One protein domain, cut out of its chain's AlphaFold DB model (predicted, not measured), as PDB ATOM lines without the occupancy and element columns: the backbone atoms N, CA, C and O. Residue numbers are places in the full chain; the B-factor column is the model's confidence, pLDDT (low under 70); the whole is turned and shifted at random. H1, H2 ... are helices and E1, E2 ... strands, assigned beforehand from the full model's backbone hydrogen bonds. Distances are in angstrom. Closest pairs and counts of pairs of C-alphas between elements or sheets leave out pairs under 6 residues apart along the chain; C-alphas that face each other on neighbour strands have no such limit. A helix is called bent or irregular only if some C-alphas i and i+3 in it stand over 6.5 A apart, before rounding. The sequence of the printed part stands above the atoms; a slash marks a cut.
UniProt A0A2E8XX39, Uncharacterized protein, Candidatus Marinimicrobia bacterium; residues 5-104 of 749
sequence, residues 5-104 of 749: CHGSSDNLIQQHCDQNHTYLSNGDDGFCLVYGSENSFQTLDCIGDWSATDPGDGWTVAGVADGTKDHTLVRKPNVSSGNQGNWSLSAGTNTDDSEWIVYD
ATOM      1  N   CYS A   5     124.659 183.283 188.328       89.12
ATOM      2  CA  CYS A   5     125.909 183.073 189.064       89.12
ATOM      3  C   CYS A   5     126.929 182.314 188.241       89.12
ATOM      4  O   CYS A   5     126.598 181.580 187.310       89.12
ATOM      5  N   HIS A   6     128.193 182.504 188.596       89.50
ATOM      6  CA  HIS A   6     129.257 181.672 188.077       89.50
ATOM      7  C   HIS A   6     129.353 180.420 188.944       89.50
ATOM      8  O   HIS A   6     129.252 180.532 190.161       89.50
ATOM      9  N   GLY A   7     129.609 179.243 188.368       85.75
ATOM     10  CA  GLY A   7     129.665 177.988 189.140       85.75
ATOM     11  C   GLY A   7     130.742 177.959 190.238       85.75
ATOM     12  O   GLY A   7     130.686 177.143 191.145       85.75
ATOM     13  N   SER A   8     131.708 178.880 190.184       88.75
ATOM     14  CA  SER A   8     132.744 179.067 191.212       88.75
ATOM     15  C   SER A   8     132.494 180.255 192.156       88.75
ATOM     16  O   SER A   8     133.422 180.687 192.842       88.75
ATOM     17  N   SER A   9     131.314 180.882 192.117       84.44
ATOM     18  CA  SER A   9     130.965 181.942 193.070       84.44
ATOM     19  C   SER A   9     130.828 181.368 194.483       84.44
ATOM     20  O   SER A   9     130.532 180.188 194.638       84.44
ATOM     21  N   ASP A  10     131.031 182.216 195.494       87.88
ATOM     22  CA  ASP A  10     130.889 181.859 196.911       87.88
ATOM     23  C   ASP A  10     129.531 181.197 197.210       87.88
ATOM     24  O   ASP A  10     128.520 181.551 196.596       87.88
ATOM     25  N   ASN A  11     129.496 180.268 198.171       87.62
ATOM     26  CA  ASN A  11     128.288 179.529 198.542       87.62
ATOM     27  C   ASN A  11     127.115 180.448 198.908       87.62
ATOM     28  O   ASN A  11     125.978 180.128 198.570       87.62
ATOM     29  N   LEU A  12     127.365 181.617 199.512       82.88
ATOM     30  CA  LEU A  12     126.302 182.585 199.806       82.88
ATOM     31  C   LEU A  12     125.635 183.140 198.538       82.88
ATOM     32  O   LEU A  12     124.458 183.486 198.560       82.88
ATOM     33  N   ILE A  13     126.353 183.202 197.412       85.69
ATOM     34  CA  ILE A  13     125.779 183.557 196.107       85.69
ATOM     35  C   ILE A  13     125.077 182.344 195.491       85.69
ATOM     36  O   ILE A  13     123.971 182.494 194.970       85.69
ATOM     37  N   GLN A  14     125.675 181.149 195.596       88.12
ATOM     38  CA  GLN A  14     125.090 179.904 195.075       88.12
ATOM     39  C   GLN A  14     123.719 179.596 195.685       88.12
ATOM     40  O   GLN A  14     122.808 179.200 194.966       88.12
ATOM     41  N   GLN A  15     123.534 179.847 196.984       89.38
ATOM     42  CA  GLN A  15     122.260 179.628 197.688       89.38
ATOM     43  C   GLN A  15     121.097 180.461 197.134       89.38
ATOM     44  O   GLN A  15     119.932 180.108 197.310       89.38
ATOM     45  N   HIS A  16     121.401 181.573 196.471       86.19
ATOM     46  CA  HIS A  16     120.407 182.428 195.834       86.19
ATOM     47  C   HIS A  16     120.373 182.260 194.315       86.19
ATOM     48  O   HIS A  16     119.683 183.034 193.659       86.19
ATOM     49  N   CYS A  17     121.120 181.305 193.755       89.75
ATOM     50  CA  CYS A  17     121.297 181.182 192.320       89.75
ATOM     51  C   CYS A  17     120.090 180.559 191.625       89.75
ATOM     52  O   CYS A  17     119.712 179.429 191.919       89.75
ATOM     53  N   ASP A  18     119.534 181.266 190.643       89.25
ATOM     54  CA  ASP A  18     118.465 180.732 189.798       89.25
ATOM     55  C   ASP A  18     119.020 180.066 188.529       89.25
ATOM     56  O   ASP A  18     118.366 179.205 187.940       89.25
ATOM     57  N   GLN A  19     120.216 180.470 188.082       89.31
ATOM     58  CA  GLN A  19     120.873 179.916 186.900       89.31
ATOM     59  C   GLN A  19     122.395 180.090 186.955       89.31
ATOM     60  O   GLN A  19     122.910 181.190 187.171       89.31
ATOM     61  N   ASN A  20     123.114 179.005 186.664       89.31
ATOM     62  CA  ASN A  20     124.569 179.001 186.578       89.31
ATOM     63  C   ASN A  20     125.070 179.274 185.154       89.31
ATOM     64  O   ASN A  20     124.492 178.821 184.166       89.31
ATOM     65  N   HIS A  21     126.190 179.987 185.065       85.62
ATOM     66  CA  HIS A  21     126.917 180.262 183.834       85.62
ATOM     67  C   HIS A  21     128.414 180.018 184.027       85.62
ATOM     68  O   HIS A  21     129.039 180.556 184.936       85.62
ATOM     69  N   THR A  22     129.014 179.249 183.122       82.94
ATOM     70  CA  THR A  22     130.458 178.957 183.128       82.94
ATOM     71  C   THR A  22     131.315 180.175 182.784       82.94
ATOM     72  O   THR A  22     132.483 180.227 183.139       82.94
ATOM     73  N   TYR A  23     130.748 181.163 182.093       80.19
ATOM     74  CA  TYR A  23     131.410 182.423 181.771       80.19
ATOM     75  C   TYR A  23     130.411 183.544 182.008       80.19
ATOM     76  O   TYR A  23     129.315 183.525 181.446       80.19
ATOM     77  N   LEU A  24     130.766 184.474 182.891       79.06
ATOM     78  CA  LEU A  24     129.876 185.548 183.320       79.06
ATOM     79  C   LEU A  24     130.506 186.892 182.970       79.06
ATOM     80  O   LEU A  24     130.468 187.268 181.811       79.06
ATOM     81  N   SER A  25     131.133 187.602 183.900       82.06
ATOM     82  CA  SER A  25     131.790 188.869 183.575       82.06
ATOM     83  C   SER A  25     133.152 188.970 184.237       82.06
ATOM     84  O   SER A  25     133.316 188.547 185.383       82.06
ATOM     85  N   ASN A  26     134.113 189.565 183.535       85.62
ATOM     86  CA  ASN A  26     135.412 189.961 184.085       85.62
ATOM     87  C   ASN A  26     135.473 191.467 184.467       85.62
ATOM     88  O   ASN A  26     136.521 191.944 184.910       85.62
ATOM     89  N   GLY A  27     134.370 192.205 184.271       87.69
ATOM     90  CA  GLY A  27     134.269 193.651 184.462       87.69
ATOM     91  C   GLY A  27     134.077 194.481 183.186       87.69
ATOM     92  O   GLY A  27     133.528 195.581 183.295       87.69
ATOM     93  N   ASP A  28     134.449 193.980 182.004       89.50
ATOM     94  CA  ASP A  28     134.324 194.664 180.700       89.50
ATOM     95  C   ASP A  28     133.246 194.068 179.770       89.50
ATOM     96  O   ASP A  28     133.013 194.576 178.670       89.50
ATOM     97  N   ASP A  29     132.521 193.055 180.259       87.88
ATOM     98  CA  ASP A  29     131.421 192.387 179.561       87.88
ATOM     99  C   ASP A  29     130.050 193.015 179.858       87.88
ATOM    100  O   ASP A  29     129.682 193.275 181.007       87.88
ATOM    101  N   GLY A  30     129.251 193.230 178.811       87.94
ATOM    102  CA  GLY A  30     127.905 193.780 178.936       87.94
ATOM    103  C   GLY A  30     126.848 192.684 179.049       87.94
ATOM    104  O   GLY A  30     126.857 191.730 178.280       87.94
ATOM    105  N   PHE A  31     125.837 192.882 179.893       88.50
ATOM    106  CA  PHE A  31     124.685 191.986 180.023       88.50
ATOM    107  C   PHE A  31     123.377 192.754 179.892       88.50
ATOM    108  O   PHE A  31     123.190 193.796 180.516       88.50
ATOM    109  N   CYS A  32     122.446 192.227 179.101       88.81
ATOM    110  CA  CYS A  32     121.140 192.840 178.894       88.81
ATOM    111  C   CYS A  32     120.016 191.854 179.191       88.81
ATOM    112  O   CYS A  32     120.010 190.730 178.696       88.81
ATOM    113  N   LEU A  33     119.013 192.322 179.927       87.69
ATOM    114  CA  LEU A  33     117.732 191.648 180.043       87.69
ATOM    115  C   LEU A  33     116.865 192.028 178.842       87.69
ATOM    116  O   LEU A  33     116.664 193.214 178.558       87.69
ATOM    117  N   VAL A  34     116.319 191.031 178.151       90.19
ATOM    118  CA  VAL A  34     115.519 191.222 176.938       90.19
ATOM    119  C   VAL A  34     114.198 190.456 177.015       90.19
ATOM    120  O   VAL A  34     114.082 189.458 177.718       90.19
ATOM    121  N   TYR A  35     113.186 190.927 176.291       88.94
ATOM    122  CA  TYR A  35     111.884 190.275 176.161       88.94
ATOM    123  C   TYR A  35     111.603 189.930 174.701       88.94
ATOM    124  O   TYR A  35     111.487 190.824 173.861       88.94
ATOM    125  N   GLY A  36     111.473 188.641 174.398       89.56
ATOM    126  CA  GLY A  36     111.186 188.141 173.056       89.56
ATOM    127  C   GLY A  36     111.868 186.804 172.791       89.56
ATOM    128  O   GLY A  36     112.091 186.027 173.711       89.56
ATOM    129  N   SER A  37     112.174 186.544 171.526       89.44
ATOM    130  CA  SER A  37     112.927 185.370 171.067       89.44
ATOM    131  C   SER A  37     114.336 185.773 170.640       89.44
ATOM    132  O   SER A  37     114.561 186.944 170.344       89.44
ATOM    133  N   GLU A  38     115.225 184.800 170.470       84.50
ATOM    134  CA  GLU A  38     116.576 184.996 169.925       84.50
ATOM    135  C   GLU A  38     116.592 185.844 168.638       84.50
ATOM    136  O   GLU A  38     117.355 186.798 168.513       84.50
ATOM    137  N   ASN A  39     115.651 185.589 167.727       88.38
ATOM    138  CA  ASN A  39     115.559 186.288 166.440       88.38
ATOM    139  C   ASN A  39     114.843 187.650 166.501       88.38
ATOM    140  O   ASN A  39     114.776 188.368 165.504       88.38
ATOM    141  N   SER A  40     114.223 187.989 167.632       92.06
ATOM    142  CA  SER A  40     113.424 189.207 167.782       92.06
ATOM    143  C   SER A  40     113.127 189.462 169.253       92.06
ATOM    144  O   SER A  40     112.191 188.880 169.811       92.06
ATOM    145  N   PHE A  41     113.866 190.387 169.854       91.25
ATOM    146  CA  PHE A  41     113.688 190.779 171.245       91.25
ATOM    147  C   PHE A  41     113.681 192.297 171.425       91.25
ATOM    148  O   PHE A  41     114.191 193.064 170.608       91.25
ATOM    149  N   GLN A  42     113.078 192.727 172.527       91.00
ATOM    150  CA  GLN A  42     113.118 194.090 173.028       91.00
ATOM    151  C   GLN A  42     114.033 194.145 174.251       91.00
ATOM    152  O   GLN A  42     113.781 193.456 175.235       91.00
ATOM    153  N   THR A  43     115.043 195.011 174.231       90.31
ATOM    154  CA  THR A  43     115.876 195.270 175.410       90.31
ATOM    155  C   THR A  43     115.073 195.957 176.509       90.31
ATOM    156  O   THR A  43     114.421 196.981 176.277       90.31
ATOM    157  N   LEU A  44     115.119 195.390 177.711       88.81
ATOM    158  CA  LEU A  44     114.446 195.906 178.898       88.81
ATOM    159  C   LEU A  44     115.402 196.732 179.763       88.81
ATOM    160  O   LEU A  44     115.069 197.861 180.132       88.81
ATOM    161  N   ASP A  45     116.588 196.199 180.053       89.38
ATOM    162  CA  ASP A  45     117.621 196.868 180.849       89.38
ATOM    163  C   ASP A  45     118.998 196.262 180.566       89.38
ATOM    164  O   ASP A  45     119.070 195.123 180.109       89.38
ATOM    165  N   CYS A  46     120.075 197.001 180.841       90.00
ATOM    166  CA  CYS A  46     121.440 196.498 180.667       90.00
ATOM    167  C   CYS A  46     122.389 196.972 181.771       90.00
ATOM    168  O   CYS A  46     122.239 198.074 182.309       90.00
ATOM    169  N   ILE A  47     123.405 196.153 182.031       90.38
ATOM    170  CA  ILE A  47     124.669 196.514 182.669       90.38
ATOM    171  C   ILE A  47     125.770 196.478 181.600       90.38
ATOM    172  O   ILE A  47     125.862 195.518 180.842       90.38
ATOM    173  N   GLY A  48     126.563 197.542 181.486       89.31
ATOM    174  CA  GLY A  48     127.502 197.718 180.370       89.31
ATOM    175  C   GLY A  48     126.842 198.188 179.064       89.31
ATOM    176  O   GLY A  48     125.616 198.238 178.934       89.31
ATOM    177  N   ASP A  49     127.664 198.582 178.087       86.19
ATOM    178  CA  ASP A  49     127.218 199.131 176.797       86.19
ATOM    179  C   ASP A  49     127.625 198.223 175.631       86.19
ATOM    180  O   ASP A  49     128.784 198.188 175.231       86.19
ATOM    181  N   TRP A  50     126.639 197.541 175.046       78.81
ATOM    182  CA  TRP A  50     126.802 196.651 173.888       78.81
ATOM    183  C   TRP A  50     127.109 197.376 172.571       78.81
ATOM    184  O   TRP A  50     127.437 196.745 171.567       78.81
ATOM    185  N   SER A  51     126.953 198.699 172.537       73.19
ATOM    186  CA  SER A  51     127.155 199.525 171.345       73.19
ATOM    187  C   SER A  51     128.455 200.333 171.375       73.19
ATOM    188  O   SER A  51     128.778 201.017 170.397       73.19
ATOM    189  N   ALA A  52     129.202 200.263 172.480       67.50
ATOM    190  CA  ALA A  52     130.435 201.006 172.683       67.50
ATOM    191  C   ALA A  52     131.682 200.191 172.314       67.50
ATOM    192  O   ALA A  52     131.691 198.965 172.317       67.50
ATOM    193  N   THR A  53     132.768 200.903 172.009       76.69
ATOM    194  CA  THR A  53     134.120 200.333 172.070       76.69
ATOM    195  C   THR A  53     134.419 199.873 173.492       76.69
ATOM    196  O   THR A  53     134.122 200.612 174.429       76.69
ATOM    197  N   ASP A  54     135.040 198.699 173.587       84.62
ATOM    198  CA  ASP A  54     135.625 198.090 174.785       84.62
ATOM    199  C   ASP A  54     136.106 199.139 175.821       84.62
ATOM    200  O   ASP A  54     136.908 200.023 175.470       84.62
ATOM    201  N   PRO A  55     135.588 199.098 177.068       87.50
ATOM    202  CA  PRO A  55     135.919 200.061 178.114       87.50
ATOM    203  C   PRO A  55     137.325 199.879 178.716       87.50
ATOM    204  O   PRO A  55     137.749 200.737 179.493       87.50
ATOM    205  N   GLY A  56     138.065 198.826 178.360       88.31
ATOM    206  CA  GLY A  56     139.316 198.450 179.010       88.31
ATOM    207  C   GLY A  56     139.047 197.479 180.152       88.31
ATOM    208  O   GLY A  56     138.477 196.431 179.928       88.31
ATOM    209  N   ASP A  57     139.455 197.807 181.377       88.44
ATOM    210  CA  ASP A  57     139.277 196.909 182.528       88.44
ATOM    211  C   ASP A  57     137.841 196.918 183.103       88.44
ATOM    212  O   ASP A  57     137.470 196.001 183.829       88.44
ATOM    213  N   GLY A  58     137.035 197.946 182.815       92.12
ATOM    214  CA  GLY A  58     135.622 198.018 183.196       92.12
ATOM    215  C   GLY A  58     134.999 199.402 182.985       92.12
ATOM    216  O   GLY A  58     135.676 200.390 182.699       92.12
ATOM    217  N   TRP A  59     133.677 199.523 183.118       93.88
ATOM    218  CA  TRP A  59     132.982 200.805 182.964       93.88
ATOM    219  C   TRP A  59     133.061 201.662 184.224       93.88
ATOM    220  O   TRP A  59     132.880 201.192 185.344       93.88
ATOM    221  N   THR A  60     133.222 202.974 184.038       95.06
ATOM    222  CA  THR A  60     133.045 203.941 185.131       95.06
ATOM    223  C   THR A  60     131.568 204.029 185.528       95.06
ATOM    224  O   THR A  60     130.724 204.295 184.673       95.06
ATOM    225  N   VAL A  61     131.260 203.884 186.820       96.81
ATOM    226  CA  VAL A  61     129.890 203.947 187.366       96.81
ATOM    227  C   VAL A  61     129.851 204.906 188.548       96.81
ATOM    228  O   VAL A  61     130.715 204.862 189.418       96.81
ATOM    229  N   ALA A  62     128.879 205.821 188.576       96.88
ATOM    230  CA  ALA A  62     128.716 206.824 189.634       96.88
ATOM    231  C   ALA A  62     129.994 207.640 189.956       96.88
ATOM    232  O   ALA A  62     130.146 208.164 191.062       96.88
ATOM    233  N   GLY A  63     130.904 207.779 188.984       95.12
ATOM    234  CA  GLY A  63     132.191 208.469 189.135       95.12
ATOM    235  C   GLY A  63     133.345 207.606 189.672       95.12
ATOM    236  O   GLY A  63     134.447 208.131 189.832       95.12
ATOM    237  N   VAL A  64     133.121 206.313 189.923       96.81
ATOM    238  CA  VAL A  64     134.152 205.321 190.268       96.81
ATOM    239  C   VAL A  64     134.690 204.705 188.981       96.81
ATOM    240  O   VAL A  64     133.919 204.150 188.201       96.81
ATOM    241  N   ALA A  65     135.996 204.847 188.736       95.06
ATOM    242  CA  ALA A  65     136.664 204.229 187.590       95.06
ATOM    243  C   ALA A  65     136.620 202.698 187.709       95.06
ATOM    244  O   ALA A  65     136.753 202.188 188.817       95.06
ATOM    245  N   ASP A  66     136.416 202.007 186.585       94.56
ATOM    246  CA  ASP A  66     136.296 200.543 186.498       94.56
ATOM    247  C   ASP A  66     135.288 199.942 187.501       94.56
ATOM    248  O   ASP A  66     135.466 198.845 188.011       94.56
ATOM    249  N   GLY A  67     134.207 200.668 187.802       94.31
ATOM    250  CA  GLY A  67     133.227 200.308 188.832       94.31
ATOM    251  C   GLY A  67     132.399 199.049 188.549       94.31
ATOM    252  O   GLY A  67     131.664 198.615 189.427       94.31
ATOM    253  N   THR A  68     132.484 198.462 187.354       94.44
ATOM    254  CA  THR A  68     131.925 197.130 187.048       94.44
ATOM    255  C   THR A  68     132.893 195.985 187.342       94.44
ATOM    256  O   THR A  68     132.474 194.832 187.336       94.44
ATOM    257  N   LYS A  69     134.167 196.277 187.620       93.31
ATOM    258  CA  LYS A  69     135.200 195.298 187.965       93.31
ATOM    259  C   LYS A  69     135.498 195.352 189.454       93.31
ATOM    260  O   LYS A  69     135.680 196.436 189.997       93.31
ATOM    261  N   ASP A  70     135.580 194.193 190.105       92.19
ATOM    262  CA  ASP A  70     135.958 194.069 191.521       92.19
ATOM    263  C   ASP A  70     135.145 194.976 192.476       92.19
ATOM    264  O   ASP A  70     135.655 195.478 193.473       92.19
ATOM    265  N   HIS A  71     133.867 195.201 192.173       94.06
ATOM    266  CA  HIS A  71     132.939 195.983 192.995       94.06
ATOM    267  C   HIS A  71     131.566 195.310 193.011       94.06
ATOM    268  O   HIS A  71     131.219 194.560 192.097       94.06
ATOM    269  N   THR A  72     130.752 195.625 194.020       92.69
ATOM    270  CA  THR A  72     129.327 195.271 194.012       92.69
ATOM    271  C   THR A  72     128.514 196.470 193.526       92.69
ATOM    272  O   THR A  72     128.524 197.535 194.149       92.69
ATOM    273  N   LEU A  73     127.753 196.291 192.443       93.00
ATOM    274  CA  LEU A  73     126.793 197.285 191.962       93.00
ATOM    275  C   LEU A  73     125.382 196.958 192.441       93.00
ATOM    276  O   LEU A  73     124.812 195.928 192.092       93.00
ATOM    277  N   VAL A  74     124.789 197.878 193.200       91.88
ATOM    278  CA  VAL A  74     123.418 197.743 193.707       91.88
ATOM    279  C   VAL A  74     122.557 198.831 193.096       91.88
ATOM    280  O   VAL A  74     122.863 200.021 193.196       91.88
ATOM    281  N   ARG A  75     121.465 198.438 192.441       89.62
ATOM    282  CA  ARG A  75     120.524 199.397 191.862       89.62
ATOM    283  C   ARG A  75     119.888 200.228 192.981       89.62
ATOM    284  O   ARG A  75     119.583 199.710 194.056       89.62
ATOM    285  N   LYS A  76     119.680 201.525 192.760       89.50
ATOM    286  CA  LYS A  76     119.058 202.397 193.763       89.50
ATOM    287  C   LYS A  76     117.569 202.079 193.937       89.50
ATOM    288  O   LYS A  76     116.879 201.891 192.936       89.50
ATOM    289  N   PRO A  77     117.025 202.161 195.166       85.06
ATOM    290  CA  PRO A  77     115.640 201.772 195.430       85.06
ATOM    291  C   PRO A  77     114.559 202.530 194.658       85.06
ATOM    292  O   PRO A  77     113.461 202.028 194.455       85.06
ATOM    293  N   ASN A  78     114.828 203.761 194.237       83.50
ATOM    294  CA  ASN A  78     113.870 204.573 193.486       83.50
ATOM    295  C   ASN A  78     113.801 204.217 191.988       83.50
ATOM    296  O   ASN A  78     112.986 204.804 191.270       83.50
ATOM    297  N   VAL A  79     114.642 203.301 191.504       86.62
ATOM    298  CA  VAL A  79     114.649 202.851 190.109       86.62
ATOM    299  C   VAL A  79     113.706 201.656 189.976       86.62
ATOM    300  O   VAL A  79     114.067 200.521 190.250       86.62
ATOM    301  N   SER A  80     112.463 201.929 189.577       80.38
ATOM    302  CA  SER A  80     111.367 200.941 189.541       80.38
ATOM    303  C   SER A  80     111.134 200.298 188.167       80.38
ATOM    304  O   SER A  80     110.217 199.495 188.005       80.38
ATOM    305  N   SER A  81     111.941 200.644 187.163       82.50
ATOM    306  CA  SER A  81     111.881 200.060 185.820       82.50
ATOM    307  C   SER A  81     113.227 200.182 185.108       82.50
ATOM    308  O   SER A  81     113.937 201.165 185.324       82.50
ATOM    309  N   GLY A  82     113.531 199.235 184.217       84.31
ATOM    310  CA  GLY A  82     114.694 199.310 183.331       84.31
ATOM    311  C   GLY A  82     114.626 200.481 182.344       84.31
ATOM    312  O   GLY A  82     113.554 201.039 182.085       84.31
ATOM    313  N   ASN A  83     115.775 200.866 181.789       87.50
ATOM    314  CA  ASN A  83     115.905 202.063 180.949       87.50
ATOM    315  C   ASN A  83     116.076 201.759 179.447       87.50
ATOM    316  O   ASN A  83     116.534 202.621 178.691       87.50
ATOM    317  N   GLN A  84     115.675 200.560 179.008       89.31
ATOM    318  CA  GLN A  84     115.796 200.081 177.622       89.31
ATOM    319  C   GLN A  84     117.254 199.997 177.134       89.31
ATOM    320  O   GLN A  84     117.529 200.191 175.951       89.31
ATOM    321  N   GLY A  85     118.192 199.719 178.046       87.56
ATOM    322  CA  GLY A  85     119.607 199.510 177.733       87.56
ATOM    323  C   GLY A  85     120.428 200.789 177.569       87.56
ATOM    324  O   GLY A  85     121.520 200.756 177.007       87.56
ATOM    325  N   ASN A  86     119.936 201.933 178.049       91.25
ATOM    326  CA  ASN A  86     120.698 203.178 178.032       91.25
ATOM    327  C   ASN A  86     121.722 203.212 179.177       91.25
ATOM    328  O   ASN A  86     121.534 203.887 180.193       91.25
ATOM    329  N   TRP A  87     122.831 202.495 178.989       92.56
ATOM    330  CA  TRP A  87     123.879 202.363 180.000       92.56
ATOM    331  C   TRP A  87     124.480 203.700 180.427       92.56
ATOM    332  O   TRP A  87     124.673 203.928 181.613       92.56
ATOM    333  N   SER A  88     124.706 204.631 179.495       91.00
ATOM    334  CA  SER A  88     125.280 205.947 179.815       91.00
ATOM    335  C   SER A  88     124.432 206.745 180.815       91.00
ATOM    336  O   SER A  88     124.979 207.419 181.687       91.00
ATOM    337  N   LEU A  89     123.099 206.680 180.704       92.00
ATOM    338  CA  LEU A  89     122.200 207.284 181.694       92.00
ATOM    339  C   LEU A  89     122.166 206.480 182.995       92.00
ATOM    340  O   LEU A  89     122.098 207.077 184.064       92.00
ATOM    341  N   SER A  90     122.241 205.151 182.899       94.06
ATOM    342  CA  SER A  90     122.227 204.255 184.054       94.06
ATOM    343  C   SER A  90     123.450 204.418 184.946       94.06
ATOM    344  O   SER A  90     123.335 204.664 186.144       94.06
ATOM    345  N   ALA A  91     124.638 204.316 184.349       95.00
ATOM    346  CA  ALA A  91     125.914 204.411 185.032       95.00
ATOM    347  C   ALA A  91     126.089 205.787 185.683       95.00
ATOM    348  O   ALA A  91     126.610 205.876 186.799       95.00
ATOM    349  N   GLY A  92     125.597 206.844 185.027       95.38
ATOM    350  CA  GLY A  92     125.738 208.222 185.482       95.38
ATOM    351  C   GLY A  92     127.192 208.690 185.487       95.38
ATOM    352  O   GLY A  92     128.116 207.987 185.082       95.38
ATOM    353  N   THR A  93     127.408 209.916 185.952       94.75
ATOM    354  CA  THR A  93     128.752 210.507 186.063       94.75
ATOM    355  C   THR A  93     129.201 210.677 187.509       94.75
ATOM    356  O   THR A  93     130.385 210.878 187.769       94.75
ATOM    357  N   ASN A  94     128.263 210.628 188.453       94.25
ATOM    358  CA  ASN A  94     128.490 210.778 189.881       94.25
ATOM    359  C   ASN A  94     127.375 210.067 190.671       94.25
ATOM    360  O   ASN A  94     126.431 209.509 190.114       94.25
ATOM    361  N   THR A  95     127.466 210.099 191.995       92.31
ATOM    362  CA  THR A  95     126.496 209.438 192.872       92.31
ATOM    363  C   THR A  95     125.097 210.040 192.831       92.31
ATOM    364  O   THR A  95     124.175 209.370 193.278       92.31
ATOM    365  N   ASP A  96     124.889 211.264 192.341       90.75
ATOM    366  CA  ASP A  96     123.562 211.895 192.331       90.75
ATOM    367  C   ASP A  96     122.752 211.502 191.088       90.75
ATOM    368  O   ASP A  96     121.544 211.286 191.192       90.75
ATOM    369  N   ASP A  97     123.408 211.396 189.928       93.00
ATOM    370  CA  ASP A  97     122.764 211.107 188.640       93.00
ATOM    371  C   ASP A  97     122.799 209.627 188.227       93.00
ATOM    372  O   ASP A  97     122.050 209.247 187.333       93.00
ATOM    373  N   SER A  98     123.607 208.796 188.893       95.44
ATOM    374  CA  SER A  98     123.643 207.348 188.664       95.44
ATOM    375  C   SER A  98     122.384 206.636 189.169       95.44
ATOM    376  O   SER A  98     121.818 207.000 190.205       95.44
ATOM    377  N   GLU A  99     121.985 205.565 188.490       94.62
ATOM    378  CA  GLU A  99     120.978 204.602 188.951       94.62
ATOM    379  C   GLU A  99     121.557 203.564 189.926       94.62
ATOM    380  O   GLU A  99     120.798 202.791 190.512       94.62
ATOM    381  N   TRP A 100     122.875 203.564 190.142       95.00
ATOM    382  CA  TRP A 100     123.598 202.562 190.921       95.00
ATOM    383  C   TRP A 100     124.268 203.158 192.160       95.00
ATOM    384  O   TRP A 100     124.595 204.347 192.227       95.00
ATOM    385  N   ILE A 101     124.473 202.301 193.152       94.31
ATOM    386  CA  ILE A 101     125.383 202.507 194.273       94.31
ATOM    387  C   ILE A 101     126.546 201.540 194.059       94.31
ATOM    388  O   ILE A 101     126.325 200.351 193.832       94.31
ATOM    389  N   VAL A 102     127.767 202.069 194.103       96.38
ATOM    390  CA  VAL A 102     128.999 201.293 193.940       96.38
ATOM    391  C   VAL A 102     129.560 201.011 195.329       96.38
ATOM    392  O   VAL A 102     129.900 201.952 196.049       96.38
ATOM    393  N   TYR A 103     129.614 199.738 195.705       95.88
ATOM    394  CA  TYR A 103     130.202 199.261 196.953       95.88
ATOM    395  C   TYR A 103     131.519 198.527 196.696       95.88
ATOM    396  O   TYR A 103     131.778 198.080 195.578       95.88
ATOM    397  N   ASP A 104     132.323 198.372 197.748       95.12
ATOM    398  CA  ASP A 104     133.552 197.580 197.704       95.12
ATOM    399  C   ASP A 104     133.246 196.113 197.345       95.12
ATOM    400  O   ASP A 104     132.151 195.603 197.625       95.12
TER     401      ASP A 104
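What this domain is: This is residues 5 to 104 of the 749 residues of an uncharacterized protein of Candidatus Marinimicrobia bacterium (UniProt A0A2E8XX39). With little regular structure, mostly loops join two separate two-stranded antiparallel sheets, the bent hairpin E2-E3 and the pair E4-E5; short H1 and E1 lie off at one end. The 100 printed residues run H1, E1, E2, E3, E4, H2, E5, with 37 in named elements, mixed helices and strands. The whole is compact, radius of gyration of the C-alphas 14.0 A, spanning 35 by 33 by 29 A.

Where its parts are: H1 is residues 11 to 14, from C-alpha 11 at (128.288, 179.529, 198.542), and E1 19 to 21. E2 is 31 to 37, 16.2 A; E3, 40 to 47, 20.0 A, bends by 67 degrees at residue 44. E4 is 71 to 75, 12.9 A, H2 87 to 91, and E5 100 to 104, 13.0 A, ending at (133.552, 197.580, 197.704).

How they stand to each other: E1 pairs with no named strand; residues 5 to 6 pair parallel with its residues 20 to 21. H1 and E1 are apart. In hairpin E2-E3, N 33 and O 45 are 2.8 A apart, within hydrogen-bond range; in E4-E5, N 101 and O 74, 2.8 A. The closest C-alphas of E3 and H2, Cys 46 and Trp 87, are 6.4 A apart. In H2 the O i to N i+4 pair is within range; H1 is too short for one.

The domain as a whole: The farthest C-alphas, Asn 39 and Asp 104, are 37.8 A apart. The printed part has no cut. Links E3 to E4 and E4 to H2 are long. Residue 52 is under pLDDT 70.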